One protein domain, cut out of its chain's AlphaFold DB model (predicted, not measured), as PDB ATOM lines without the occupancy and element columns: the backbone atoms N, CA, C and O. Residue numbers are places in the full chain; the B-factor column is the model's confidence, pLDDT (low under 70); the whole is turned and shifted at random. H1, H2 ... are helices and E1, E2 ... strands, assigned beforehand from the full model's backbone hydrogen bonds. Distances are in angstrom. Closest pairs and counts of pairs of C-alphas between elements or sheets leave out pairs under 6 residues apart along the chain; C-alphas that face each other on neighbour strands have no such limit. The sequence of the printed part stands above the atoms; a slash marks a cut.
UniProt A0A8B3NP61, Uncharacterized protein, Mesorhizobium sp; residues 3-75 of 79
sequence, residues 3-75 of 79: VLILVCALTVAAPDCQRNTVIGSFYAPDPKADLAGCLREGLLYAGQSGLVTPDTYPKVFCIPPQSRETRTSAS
ATOM      1  N   VAL A   3     -84.959  69.413  12.922       95.38
ATOM      2  CA  VAL A   3     -85.083  68.997  11.524       95.38
ATOM      3  C   VAL A   3     -85.167  67.479  11.497       95.38
ATOM      4  O   VAL A   3     -84.193  66.793  11.799       95.38
ATOM      5  N   LEU A   4     -86.341  66.951  11.163       95.50
ATOM      6  CA  LEU A   4     -86.560  65.521  10.983       95.50
ATOM      7  C   LEU A   4     -86.641  65.208   9.492       95.50
ATOM      8  O   LEU A   4     -87.418  65.820   8.765       95.50
ATOM      9  N   ILE A   5     -85.897  64.203   9.059       96.44
ATOM     10  CA  ILE A   5     -85.915  63.679   7.703       96.44
ATOM     11  C   ILE A   5     -86.562  62.298   7.747       96.44
ATOM     12  O   ILE A   5     -86.128  61.422   8.494       96.44
ATOM     13  N   LEU A   6     -87.609  62.117   6.949       97.38
ATOM     14  CA  LEU A   6     -88.195  60.815   6.648       97.38
ATOM     15  C   LEU A   6     -87.683  60.340   5.286       97.38
ATOM     16  O   LEU A   6     -87.737  61.102   4.325       97.38
ATOM     17  N   VAL A   7     -87.211  59.097   5.197       97.19
ATOM     18  CA  VAL A   7     -86.815  58.449   3.939       97.19
ATOM     19  C   VAL A   7     -87.961  57.570   3.451       97.19
ATOM     20  O   VAL A   7     -88.300  56.558   4.063       97.19
ATOM     21  N   CYS A   8     -88.582  57.978   2.357       97.75
ATOM     22  CA  CYS A   8     -89.799  57.381   1.830       97.75
ATOM     23  C   CYS A   8     -89.502  56.570   0.567       97.75
ATOM     24  O   CYS A   8     -88.667  56.988  -0.230       97.75
ATOM     25  N   ALA A   9     -90.201  55.456   0.346       97.12
ATOM     26  CA  ALA A   9     -90.131  54.731  -0.927       97.12
ATOM     27  C   ALA A   9     -90.788  55.553  -2.047       97.12
ATOM     28  O   ALA A   9     -91.860  56.110  -1.826       97.12
ATOM     29  N   LEU A  10     -90.225  55.563  -3.260       96.88
ATOM     30  CA  LEU A  10     -90.851  56.219  -4.423       96.88
ATOM     31  C   LEU A  10     -92.221  55.630  -4.797       96.88
ATOM     32  O   LEU A  10     -93.028  56.299  -5.435       96.88
ATOM     33  N   THR A  11     -92.500  54.391  -4.390       96.38
ATOM     34  CA  THR A  11     -93.799  53.727  -4.585       96.38
ATOM     35  C   THR A  11     -94.891  54.231  -3.637       96.38
ATOM     36  O   THR A  11     -96.059  53.897  -3.829       96.38
ATOM     37  N   VAL A  12     -94.536  55.024  -2.623       96.31
ATOM     38  CA  VAL A  12     -95.466  55.614  -1.654       96.31
ATOM     39  C   VAL A  12     -95.674  57.083  -2.003       96.31
ATOM     40  O   VAL A  12     -94.717  57.837  -2.178       96.31
ATOM     41  N   ALA A  13     -96.931  57.518  -2.077       95.81
ATOM     42  CA  ALA A  13     -97.232  58.912  -2.366       95.81
ATOM     43  C   ALA A  13     -96.771  59.836  -1.222       95.81
ATOM     44  O   ALA A  13     -96.826  59.491  -0.039       95.81
ATOM     45  N   ALA A  14     -96.370  61.063  -1.570       94.31
ATOM     46  CA  ALA A  14     -95.877  62.051  -0.608       94.31
ATOM     47  C   ALA A  14     -96.786  62.283   0.621       94.31
ATOM     48  O   ALA A  14     -96.244  62.395   1.730       94.31
ATOM     49  N   PRO A  15     -98.128  62.333   0.491       95.62
ATOM     50  CA  PRO A  15     -99.028  62.448   1.639       95.62
ATOM     51  C   PRO A  15     -99.022  61.213   2.551       95.62
ATOM     52  O   PRO A  15     -99.148  61.369   3.765       95.62
ATOM     53  N   ASP A  16     -98.803  60.022   1.996       96.38
ATOM     54  CA  ASP A  16     -98.929  58.738   2.695       96.38
ATOM     55  C   ASP A  16     -97.639  58.307   3.399       96.38
ATOM     56  O   ASP A  16     -97.670  57.500   4.330       96.38
ATOM     57  N   CYS A  17     -96.496  58.886   3.019       96.50
ATOM     58  CA  CYS A  17     -95.268  58.714   3.783       96.50
ATOM     59  C   CYS A  17     -95.309  59.539   5.081       96.50
ATOM     60  O   CYS A  17     -95.167  60.770   5.093       96.50
ATOM     61  N   GLN A  18     -95.500  58.832   6.186       95.25
ATOM     62  CA  GLN A  18     -95.655  59.318   7.550       95.25
ATOM     63  C   GLN A  18     -94.675  58.570   8.463       95.25
ATOM     64  O   GLN A  18     -94.051  57.593   8.056       95.25
ATOM     65  N   ARG A  19     -94.528  58.990   9.727       91.81
ATOM     66  CA  ARG A  19     -93.569  58.358  10.665       91.81
ATOM     67  C   ARG A  19     -93.740  56.846  10.833       91.81
ATOM     68  O   ARG A  19     -92.771  56.183  11.170       91.81
ATOM     69  N   ASN A  20     -94.949  56.323  10.667       92.19
ATOM     70  CA  ASN A  20     -95.271  54.904  10.812       92.19
ATOM     71  C   ASN A  20     -95.176  54.112   9.496       92.19
ATOM     72  O   ASN A  20     -95.275  52.891   9.536       92.19
ATOM     73  N   THR A  21     -95.011  54.781   8.353       92.81
ATOM     74  CA  THR A  21     -94.931  54.157   7.017       92.81
ATOM     75  C   THR A  21     -93.591  54.410   6.320       92.81
ATOM     76  O   THR A  21     -93.361  53.937   5.211       92.81
ATOM     77  N   VAL A  22     -92.701  55.168   6.962       97.00
ATOM     78  CA  VAL A  22     -91.374  55.525   6.460       97.00
ATOM     79  C   VAL A  22     -90.399  54.341   6.518       97.00
ATOM     80  O   VAL A  22     -90.475  53.519   7.428       97.00
ATOM     81  N   ILE A  23     -89.437  54.291   5.591       96.19
ATOM     82  CA  ILE A  23     -88.338  53.309   5.616       96.19
ATOM     83  C   ILE A  23     -87.364  53.623   6.761       96.19
ATOM     84  O   ILE A  23     -86.913  52.727   7.468       96.19
ATOM     85  N   GLY A  24     -87.039  54.904   6.951       95.25
ATOM     86  CA  GLY A  24     -86.150  55.364   8.016       95.25
ATOM     87  C   GLY A  24     -86.392  56.818   8.411       95.25
ATOM     88  O   GLY A  24     -86.857  57.627   7.610       95.25
ATOM     89  N   SER A  25     -86.072  57.165   9.658       95.62
ATOM     90  CA  SER A  25     -86.250  58.519  10.186       95.62
ATOM     91  C   SER A  25     -85.001  59.004  10.911       95.62
ATOM     92  O   SER A  25     -84.504  58.310  11.797       95.62
ATOM     93  N   PHE A  26     -84.546  60.211  10.586       94.88
ATOM     94  CA  PHE A  26     -83.282  60.760  11.069       94.88
ATOM     95  C   PHE A  26     -83.461  62.209  11.501       94.88
ATOM     96  O   PHE A  26     -84.152  62.975  10.831       94.88
ATOM     97  N   TYR A  27     -82.833  62.600  12.604       93.62
ATOM     98  CA  TYR A  27     -82.723  64.010  12.966       93.62
ATOM     99  C   TYR A  27     -81.415  64.567  12.417       93.62
ATOM    100  O   TYR A  27     -80.370  63.937  12.569       93.62
ATOM    101  N   ALA A  28     -81.471  65.753  11.809       92.62
ATOM    102  CA  ALA A  28     -80.250  66.501  11.544       92.62
ATOM    103  C   ALA A  28     -79.601  66.898  12.887       92.62
ATOM    104  O   ALA A  28     -80.325  67.116  13.865       92.62
ATOM    105  N   PRO A  29     -78.264  67.000  12.947       87.12
ATOM    106  CA  PRO A  29     -77.545  67.239  14.197       87.12
ATOM    107  C   PRO A  29     -77.892  68.587  14.841       87.12
ATOM    108  O   PRO A  29     -78.042  68.651  16.059       87.12
ATOM    109  N   ASP A  30     -78.092  69.635  14.031       88.44
ATOM    110  CA  ASP A  30     -78.279  70.996  14.534       88.44
ATOM    111  C   ASP A  30     -79.697  71.535  14.293       88.44
ATOM    112  O   ASP A  30     -80.168  71.577  13.146       88.44
ATOM    113  N   PRO A  31     -80.380  72.036  15.339       88.81
ATOM    114  CA  PRO A  31     -81.657  72.710  15.176       88.81
ATOM    115  C   PRO A  31     -81.489  74.051  14.449       88.81
ATOM    116  O   PRO A  31     -80.471  74.730  14.570       88.81
ATOM    117  N   LYS A  32     -82.531  74.482  13.731       93.31
ATOM    118  CA  LYS A  32     -82.540  75.756  12.988       93.31
ATOM    119  C   LYS A  32     -83.468  76.791  13.609       93.31
ATOM    120  O   LYS A  32     -84.443  76.441  14.279       93.31
ATOM    121  N   ALA A  33     -83.129  78.066  13.428       89.69
ATOM    122  CA  ALA A  33     -83.863  79.184  14.016       89.69
ATOM    123  C   ALA A  33     -85.206  79.434  13.312       89.69
ATOM    124  O   ALA A  33     -86.190  79.765  13.969       89.69
ATOM    125  N   ASP A  34     -85.260  79.213  11.999       92.81
ATOM    126  CA  ASP A  34     -86.419  79.512  11.163       92.81
ATOM    127  C   ASP A  34     -86.766  78.366  10.192       92.81
ATOM    128  O   ASP A  34     -86.042  77.372  10.056       92.81
ATOM    129  N   LEU A  35     -87.921  78.504   9.533       93.00
ATOM    130  CA  LEU A  35     -88.453  77.506   8.608       93.00
ATOM    131  C   LEU A  35     -87.589  77.356   7.347       93.00
ATOM    132  O   LEU A  35     -87.415  76.241   6.857       93.00
ATOM    133  N   ALA A  36     -87.034  78.455   6.833       94.88
ATOM    134  CA  ALA A  36     -86.214  78.436   5.626       94.88
ATOM    135  C   ALA A  36     -84.902  77.677   5.871       94.88
ATOM    136  O   ALA A  36     -84.537  76.800   5.087       94.88
ATOM    137  N   GLY A  37     -84.238  77.951   6.993       94.75
ATOM    138  CA  GLY A  37     -83.058  77.245   7.464       94.75
ATOM    139  C   GLY A  37     -83.346  75.774   7.733       94.75
ATOM    140  O   GLY A  37     -82.559  74.926   7.328       94.75
ATOM    141  N   CYS A  38     -84.491  75.453   8.341       95.25
ATOM    142  CA  CYS A  38     -84.898  74.065   8.551       95.25
ATOM    143  C   CYS A  38     -85.049  73.287   7.233       95.25
ATOM    144  O   CYS A  38     -84.467  72.213   7.086       95.25
ATOM    145  N   LEU A  39     -85.795  73.831   6.264       95.38
ATOM    146  CA  LEU A  39     -86.006  73.171   4.973       95.38
ATOM    147  C   LEU A  39     -84.697  73.036   4.192       95.38
ATOM    148  O   LEU A  39     -84.394  71.959   3.681       95.38
ATOM    149  N   ARG A  40     -83.901  74.112   4.139       95.25
ATOM    150  CA  ARG A  40     -82.602  74.121   3.462       95.25
ATOM    151  C   ARG A  40     -81.662  73.075   4.050       95.25
ATOM    152  O   ARG A  40     -81.086  72.294   3.300       95.25
ATOM    153  N   GLU A  41     -81.512  73.053   5.370       94.94
ATOM    154  CA  GLU A  41     -80.627  72.095   6.031       94.94
ATOM    155  C   GLU A  41     -81.131  70.664   5.884       94.94
ATOM    156  O   GLU A  41     -80.341  69.774   5.599       94.94
ATOM    157  N   GLY A  42     -82.438  70.429   6.027       95.00
ATOM    158  CA  GLY A  42     -83.001  69.090   5.881       95.00
ATOM    159  C   GLY A  42     -82.723  68.490   4.504       95.00
ATOM    160  O   GLY A  42     -82.365  67.317   4.407       95.00
ATOM    161  N   LEU A  43     -82.823  69.301   3.447       94.31
ATOM    162  CA  LEU A  43     -82.489  68.881   2.086       94.31
ATOM    163  C   LEU A  43     -80.982  68.660   1.895       94.31
ATOM    164  O   LEU A  43     -80.593  67.652   1.307       94.31
ATOM    165  N   LEU A  44     -80.136  69.560   2.410       94.69
ATOM    166  CA  LEU A  44     -78.677  69.408   2.341       94.69
ATOM    167  C   LEU A  44     -78.210  68.143   3.066       94.69
ATOM    168  O   LEU A  44     -77.472  67.342   2.494       94.69
ATOM    169  N   TYR A  45     -78.696  67.931   4.287       94.31
ATOM    170  CA  TYR A  45     -78.397  66.750   5.082       94.31
ATOM    171  C   TYR A  45     -78.825  65.473   4.355       94.31
ATOM    172  O   TYR A  45     -78.028  64.543   4.228       94.31
ATOM    173  N   ALA A  46     -80.044  65.427   3.809       94.00
ATOM    174  CA  ALA A  46     -80.516  64.279   3.039       94.00
ATOM    175  C   ALA A  46     -79.638  63.988   1.807       94.00
ATOM    176  O   ALA A  46     -79.336  62.827   1.537       94.00
ATOM    177  N   GLY A  47     -79.191  65.027   1.094       91.31
ATOM    178  CA  GLY A  47     -78.345  64.887  -0.095       91.31
ATOM    179  C   GLY A  47     -76.896  64.478   0.193       91.31
ATOM    180  O   GLY A  47     -76.265  63.860  -0.659       91.31
ATOM    181  N   GLN A  48     -76.359  64.800   1.373       94.00
ATOM    182  CA  GLN A  48     -74.949  64.553   1.718       94.00
ATOM    183  C   GLN A  48     -74.724  63.301   2.576       94.00
ATOM    184  O   GLN A  48     -73.610  62.792   2.643       94.00
ATOM    185  N   SER A  49     -75.764  62.799   3.240       91.75
ATOM    186  CA  SER A  49     -75.661  61.707   4.221       91.75
ATOM    187  C   SER A  49     -75.706  60.298   3.623       91.75
ATOM    188  O   SER A  49     -75.477  59.329   4.342       91.75
ATOM    189  N   GLY A  50     -76.040  60.158   2.336       92.38
ATOM    190  CA  GLY A  50     -76.271  58.851   1.706       92.38
ATOM    191  C   GLY A  50     -77.544  58.140   2.186       92.38
ATOM    192  O   GLY A  50     -77.741  56.969   1.877       92.38
ATOM    193  N   LEU A  51     -78.414  58.834   2.933       90.06
ATOM    194  CA  LEU A  51     -79.676  58.287   3.449       90.06
ATOM    195  C   LEU A  51     -80.729  58.069   2.356       90.06
ATOM    196  O   LEU A  51     -81.623  57.242   2.523       90.06
ATOM    197  N   VAL A  52     -80.647  58.832   1.266       93.12
ATOM    198  CA  VAL A  52     -81.546  58.729   0.113       93.12
ATOM    199  C   VAL A  52     -80.857  57.906  -0.969       93.12
ATOM    200  O   VAL A  52     -79.793  58.274  -1.464       93.12
ATOM    201  N   THR A  53     -81.476  56.793  -1.340       93.19
ATOM    202  CA  THR A  53     -81.082  55.927  -2.458       93.19
ATOM    203  C   THR A  53     -81.969  56.191  -3.685       93.19
ATOM    204  O   THR A  53     -83.003  56.853  -3.540       93.19
ATOM    205  N   PRO A  54     -81.621  55.679  -4.886       94.62
ATOM    206  CA  PRO A  54     -82.371  55.943  -6.121       94.62
ATOM    207  C   PRO A  54     -83.873  55.631  -6.064       94.62
ATOM    208  O   PRO A  54     -84.645  56.307  -6.735       94.62
ATOM    209  N   ASP A  55     -84.294  54.668  -5.240       96.31
ATOM    210  CA  ASP A  55     -85.700  54.260  -5.099       96.31
ATOM    211  C   ASP A  55     -86.430  54.961  -3.941       96.31
ATOM    212  O   ASP A  55     -87.520  54.554  -3.521       96.31
ATOM    213  N   THR A  56     -85.830  56.019  -3.393       96.94
ATOM    214  CA  THR A  56     -86.361  56.746  -2.239       96.94
ATOM    215  C   THR A  56     -86.340  58.255  -2.441       96.94
ATOM    216  O   THR A  56     -85.638  58.783  -3.300       96.94
ATOM    217  N   TYR A  57     -87.103  58.968  -1.619       96.19
ATOM    218  CA  TYR A  57     -87.061  60.423  -1.547       96.19
ATOM    219  C   TYR A  57     -87.090  60.901  -0.089       96.19
ATOM    220  O   TYR A  57     -87.678  60.238   0.776       96.19
ATOM    221  N   PRO A  58     -86.484  62.061   0.215       96.94
ATOM    222  CA  PRO A  58     -86.562  62.652   1.538       96.94
ATOM    223  C   PRO A  58     -87.838  63.485   1.699       96.94
ATOM    224  O   PRO A  58     -88.203  64.280   0.831       96.94
ATOM    225  N   LYS A  59     -88.480  63.382   2.862       96.62
ATOM    226  CA  LYS A  59     -89.539  64.291   3.314       96.62
ATOM    227  C   LYS A  59     -89.083  64.994   4.589       96.62
ATOM    228  O   LYS A  59     -88.892  64.360   5.627       96.62
ATOM    229  N   VAL A  60     -88.895  66.310   4.497       95.81
ATOM    230  CA  VAL A  60     -88.382  67.143   5.593       95.81
ATOM    231  C   VAL A  60     -89.534  67.646   6.460       95.81
ATOM    232  O   VAL A  60     -90.503  68.215   5.962       95.81
ATOM    233  N   PHE A  61     -89.405  67.462   7.770       95.12
ATOM    234  CA  PHE A  61     -90.312  67.973   8.787       95.12
ATOM    235  C   PHE A  61     -89.585  68.955   9.696       95.12
ATOM    236  O   PHE A  61     -88.583  68.633  10.335       95.12
ATOM    237  N   CYS A  62     -90.171  70.138   9.794       94.88
ATOM    238  CA  CYS A  62     -89.693  71.238  10.603       94.88
ATOM    239  C   CYS A  62     -90.494  71.300  11.900       94.88
ATOM    240  O   CYS A  62     -91.658  71.693  11.896       94.88
ATOM    241  N   ILE A  63     -89.894  70.845  13.002       93.00
ATOM    242  CA  ILE A  63     -90.584  70.673  14.284       93.00
ATOM    243  C   ILE A  63     -90.243  71.860  15.195       93.00
ATOM    244  O   ILE A  63     -89.112  71.958  15.689       93.00
ATOM    245  N   PRO A  64     -91.175  72.802  15.419       88.38
ATOM    246  CA  PRO A  64     -90.932  73.905  16.335       88.38
ATOM    247  C   PRO A  64     -90.765  73.394  17.781       88.38
ATOM    248  O   PRO A  64     -91.313  72.354  18.145       88.38
ATOM    249  N   PRO A  65     -90.007  74.111  18.630       78.00
ATOM    250  CA  PRO A  65     -89.675  73.663  19.989       78.00
ATOM    251  C   PRO A  65     -90.911  73.402  20.871       78.00
ATOM    252  O   PRO A  65     -90.943  72.433  21.623       78.00
ATOM    253  N   GLN A  66     -91.974  74.186  20.690       65.06
ATOM    254  CA  GLN A  66     -93.258  74.042  21.387       65.06
ATOM    255  C   GLN A  66     -94.021  72.736  21.066       65.06
ATOM    256  O   GLN A  66     -94.884  72.319  21.832       65.06
ATOM    257  N   SER A  67     -93.649  72.007  20.007       56.31
ATOM    258  CA  SER A  67     -94.209  70.681  19.694       56.31
ATOM    259  C   SER A  67     -93.700  69.555  20.607       56.31
ATOM    260  O   SER A  67     -94.227  68.440  20.549       56.31
ATOM    261  N   ARG A  68     -92.650  69.791  21.414       50.94
ATOM    262  CA  ARG A  68     -92.151  68.809  22.395       50.94
ATOM    263  C   ARG A  68     -92.973  68.812  23.687       50.94
ATOM    264  O   ARG A  68     -93.132  67.758  24.298       50.94
ATOM    265  N   GLU A  69     -93.545  69.950  24.066       44.94
ATOM    266  CA  GLU A  69     -94.174  70.151  25.379       44.94
ATOM    267  C   GLU A  69     -95.531  69.444  25.521       44.94
ATOM    268  O   GLU A  69     -95.860  68.920  26.588       44.94
ATOM    269  N   THR A  70     -96.276  69.286  24.420       47.88
ATOM    270  CA  THR A  70     -97.516  68.486  24.390       47.88
ATOM    271  C   THR A  70     -97.263  66.987  24.616       47.88
ATOM    272  O   THR A  70     -98.164  66.258  25.027       47.88
ATOM    273  N   ARG A  71     -96.038  66.491  24.379       50.91
ATOM    274  CA  ARG A  71     -95.723  65.059  24.521       50.91
ATOM    275  C   ARG A  71     -95.485  64.655  25.980       50.91
ATOM    276  O   ARG A  71     -95.822  63.537  26.354       50.91
ATOM    277  N   THR A  72     -94.987  65.569  26.811       45.91
ATOM    278  CA  THR A  72     -94.783  65.332  28.252       45.91
ATOM    279  C   THR A  72     -96.078  65.518  29.047       45.91
ATOM    280  O   THR A  72     -96.335  64.794  30.003       45.91
ATOM    281  N   SER A  73     -96.951  66.431  28.618       47.25
ATOM    282  CA  SER A  73     -98.212  66.735  29.311       47.25
ATOM    283  C   SER A  73     -99.354  65.750  29.009       47.25
ATOM    284  O   SER A  73    -100.278  65.630  29.811       47.25
ATOM    285  N   ALA A  74     -99.282  64.969  27.923       51.09
ATOM    286  CA  ALA A  74    -100.236  63.884  27.650       51.09
ATOM    287  C   ALA A  74     -99.959  62.594  28.452       51.09
ATOM    288  O   ALA A  74    -100.857  61.767  28.608       51.09
ATOM    289  N   SER A  75     -98.739  62.421  28.978       48.06
ATOM    290  CA  SER A  75     -98.370  61.261  29.805       48.06
ATOM    291  C   SER A  75     -98.593  61.484  31.307       48.06
ATOM    292  O   SER A  75     -98.532  60.522  32.060       48.06
TER     293      SER A  75
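This is residues 3 to 75 of the 79 residues of an uncharacterized protein of Mesorhizobium sp (UniProt A0A8B3NP61). A small antiparallel sheet of three strands, E2 - E1 - E3, has one helix, H1, over one face, making two layers; a tail, residues 66 to 75 with the short H2, sticks out beyond E3. A long loop, residues 10 to 23, joins E1 to E2. The printed part has 73 residues, in the order E1, E2, H1, E3, H2, and its class is mixed, helices and strands. It is only just compact, close to loose, with a radius of gyration of the C-alphas of 13.0 A, and is elongated, spanning 39 by 25 by 17 A.

In the sheet, E1 is residues 3 to 9, 19.6 A long, starting with C-alpha 3 at (-85.083, 68.997, 11.524). E3 is residues 56 to 63, 22.0 A, and E2 residues 24 to 27. H1 is residues 35 to 48, 19.9 A. H2, residues 69 to 73, ends with C-alpha 73 at (-98.212, 66.735, 29.311).

E1, the inner strand, is antiparallel to E3 at 153 degrees, with N 6 and O 59 2.9 A apart, within hydrogen-bond range. E1 and E2 form a hairpin, antiparallel at 165 degrees, with N 5 and O 26 2.8 A apart, within hydrogen-bond range. H1 is on the sheet at a height of 8.4 A, over E1 and E3, and only just slantwise to the strands, at 32 degrees to E3 on the local plane. The closest C-alphas of H1 and E3 are those of Gly 42 and Val 60, 5.7 A apart. E2 and H1 are near each other. E2, H1 and E3 form a split strand-helix-strand unit, two strands running the same way with E1 between them, and its crossover is right-handed. H2 is not on the sheet and is apart from H1. In H1 and H2 every O i to N i+4 pair is within hydrogen-bond range.

The C-alphas farthest apart, of Pro 54 and Ser 73, are 40.3 A apart. The printed part has no cut. The link from E1 to E2 is long. Residues 66 to 75 stand free and have pLDDT under 70.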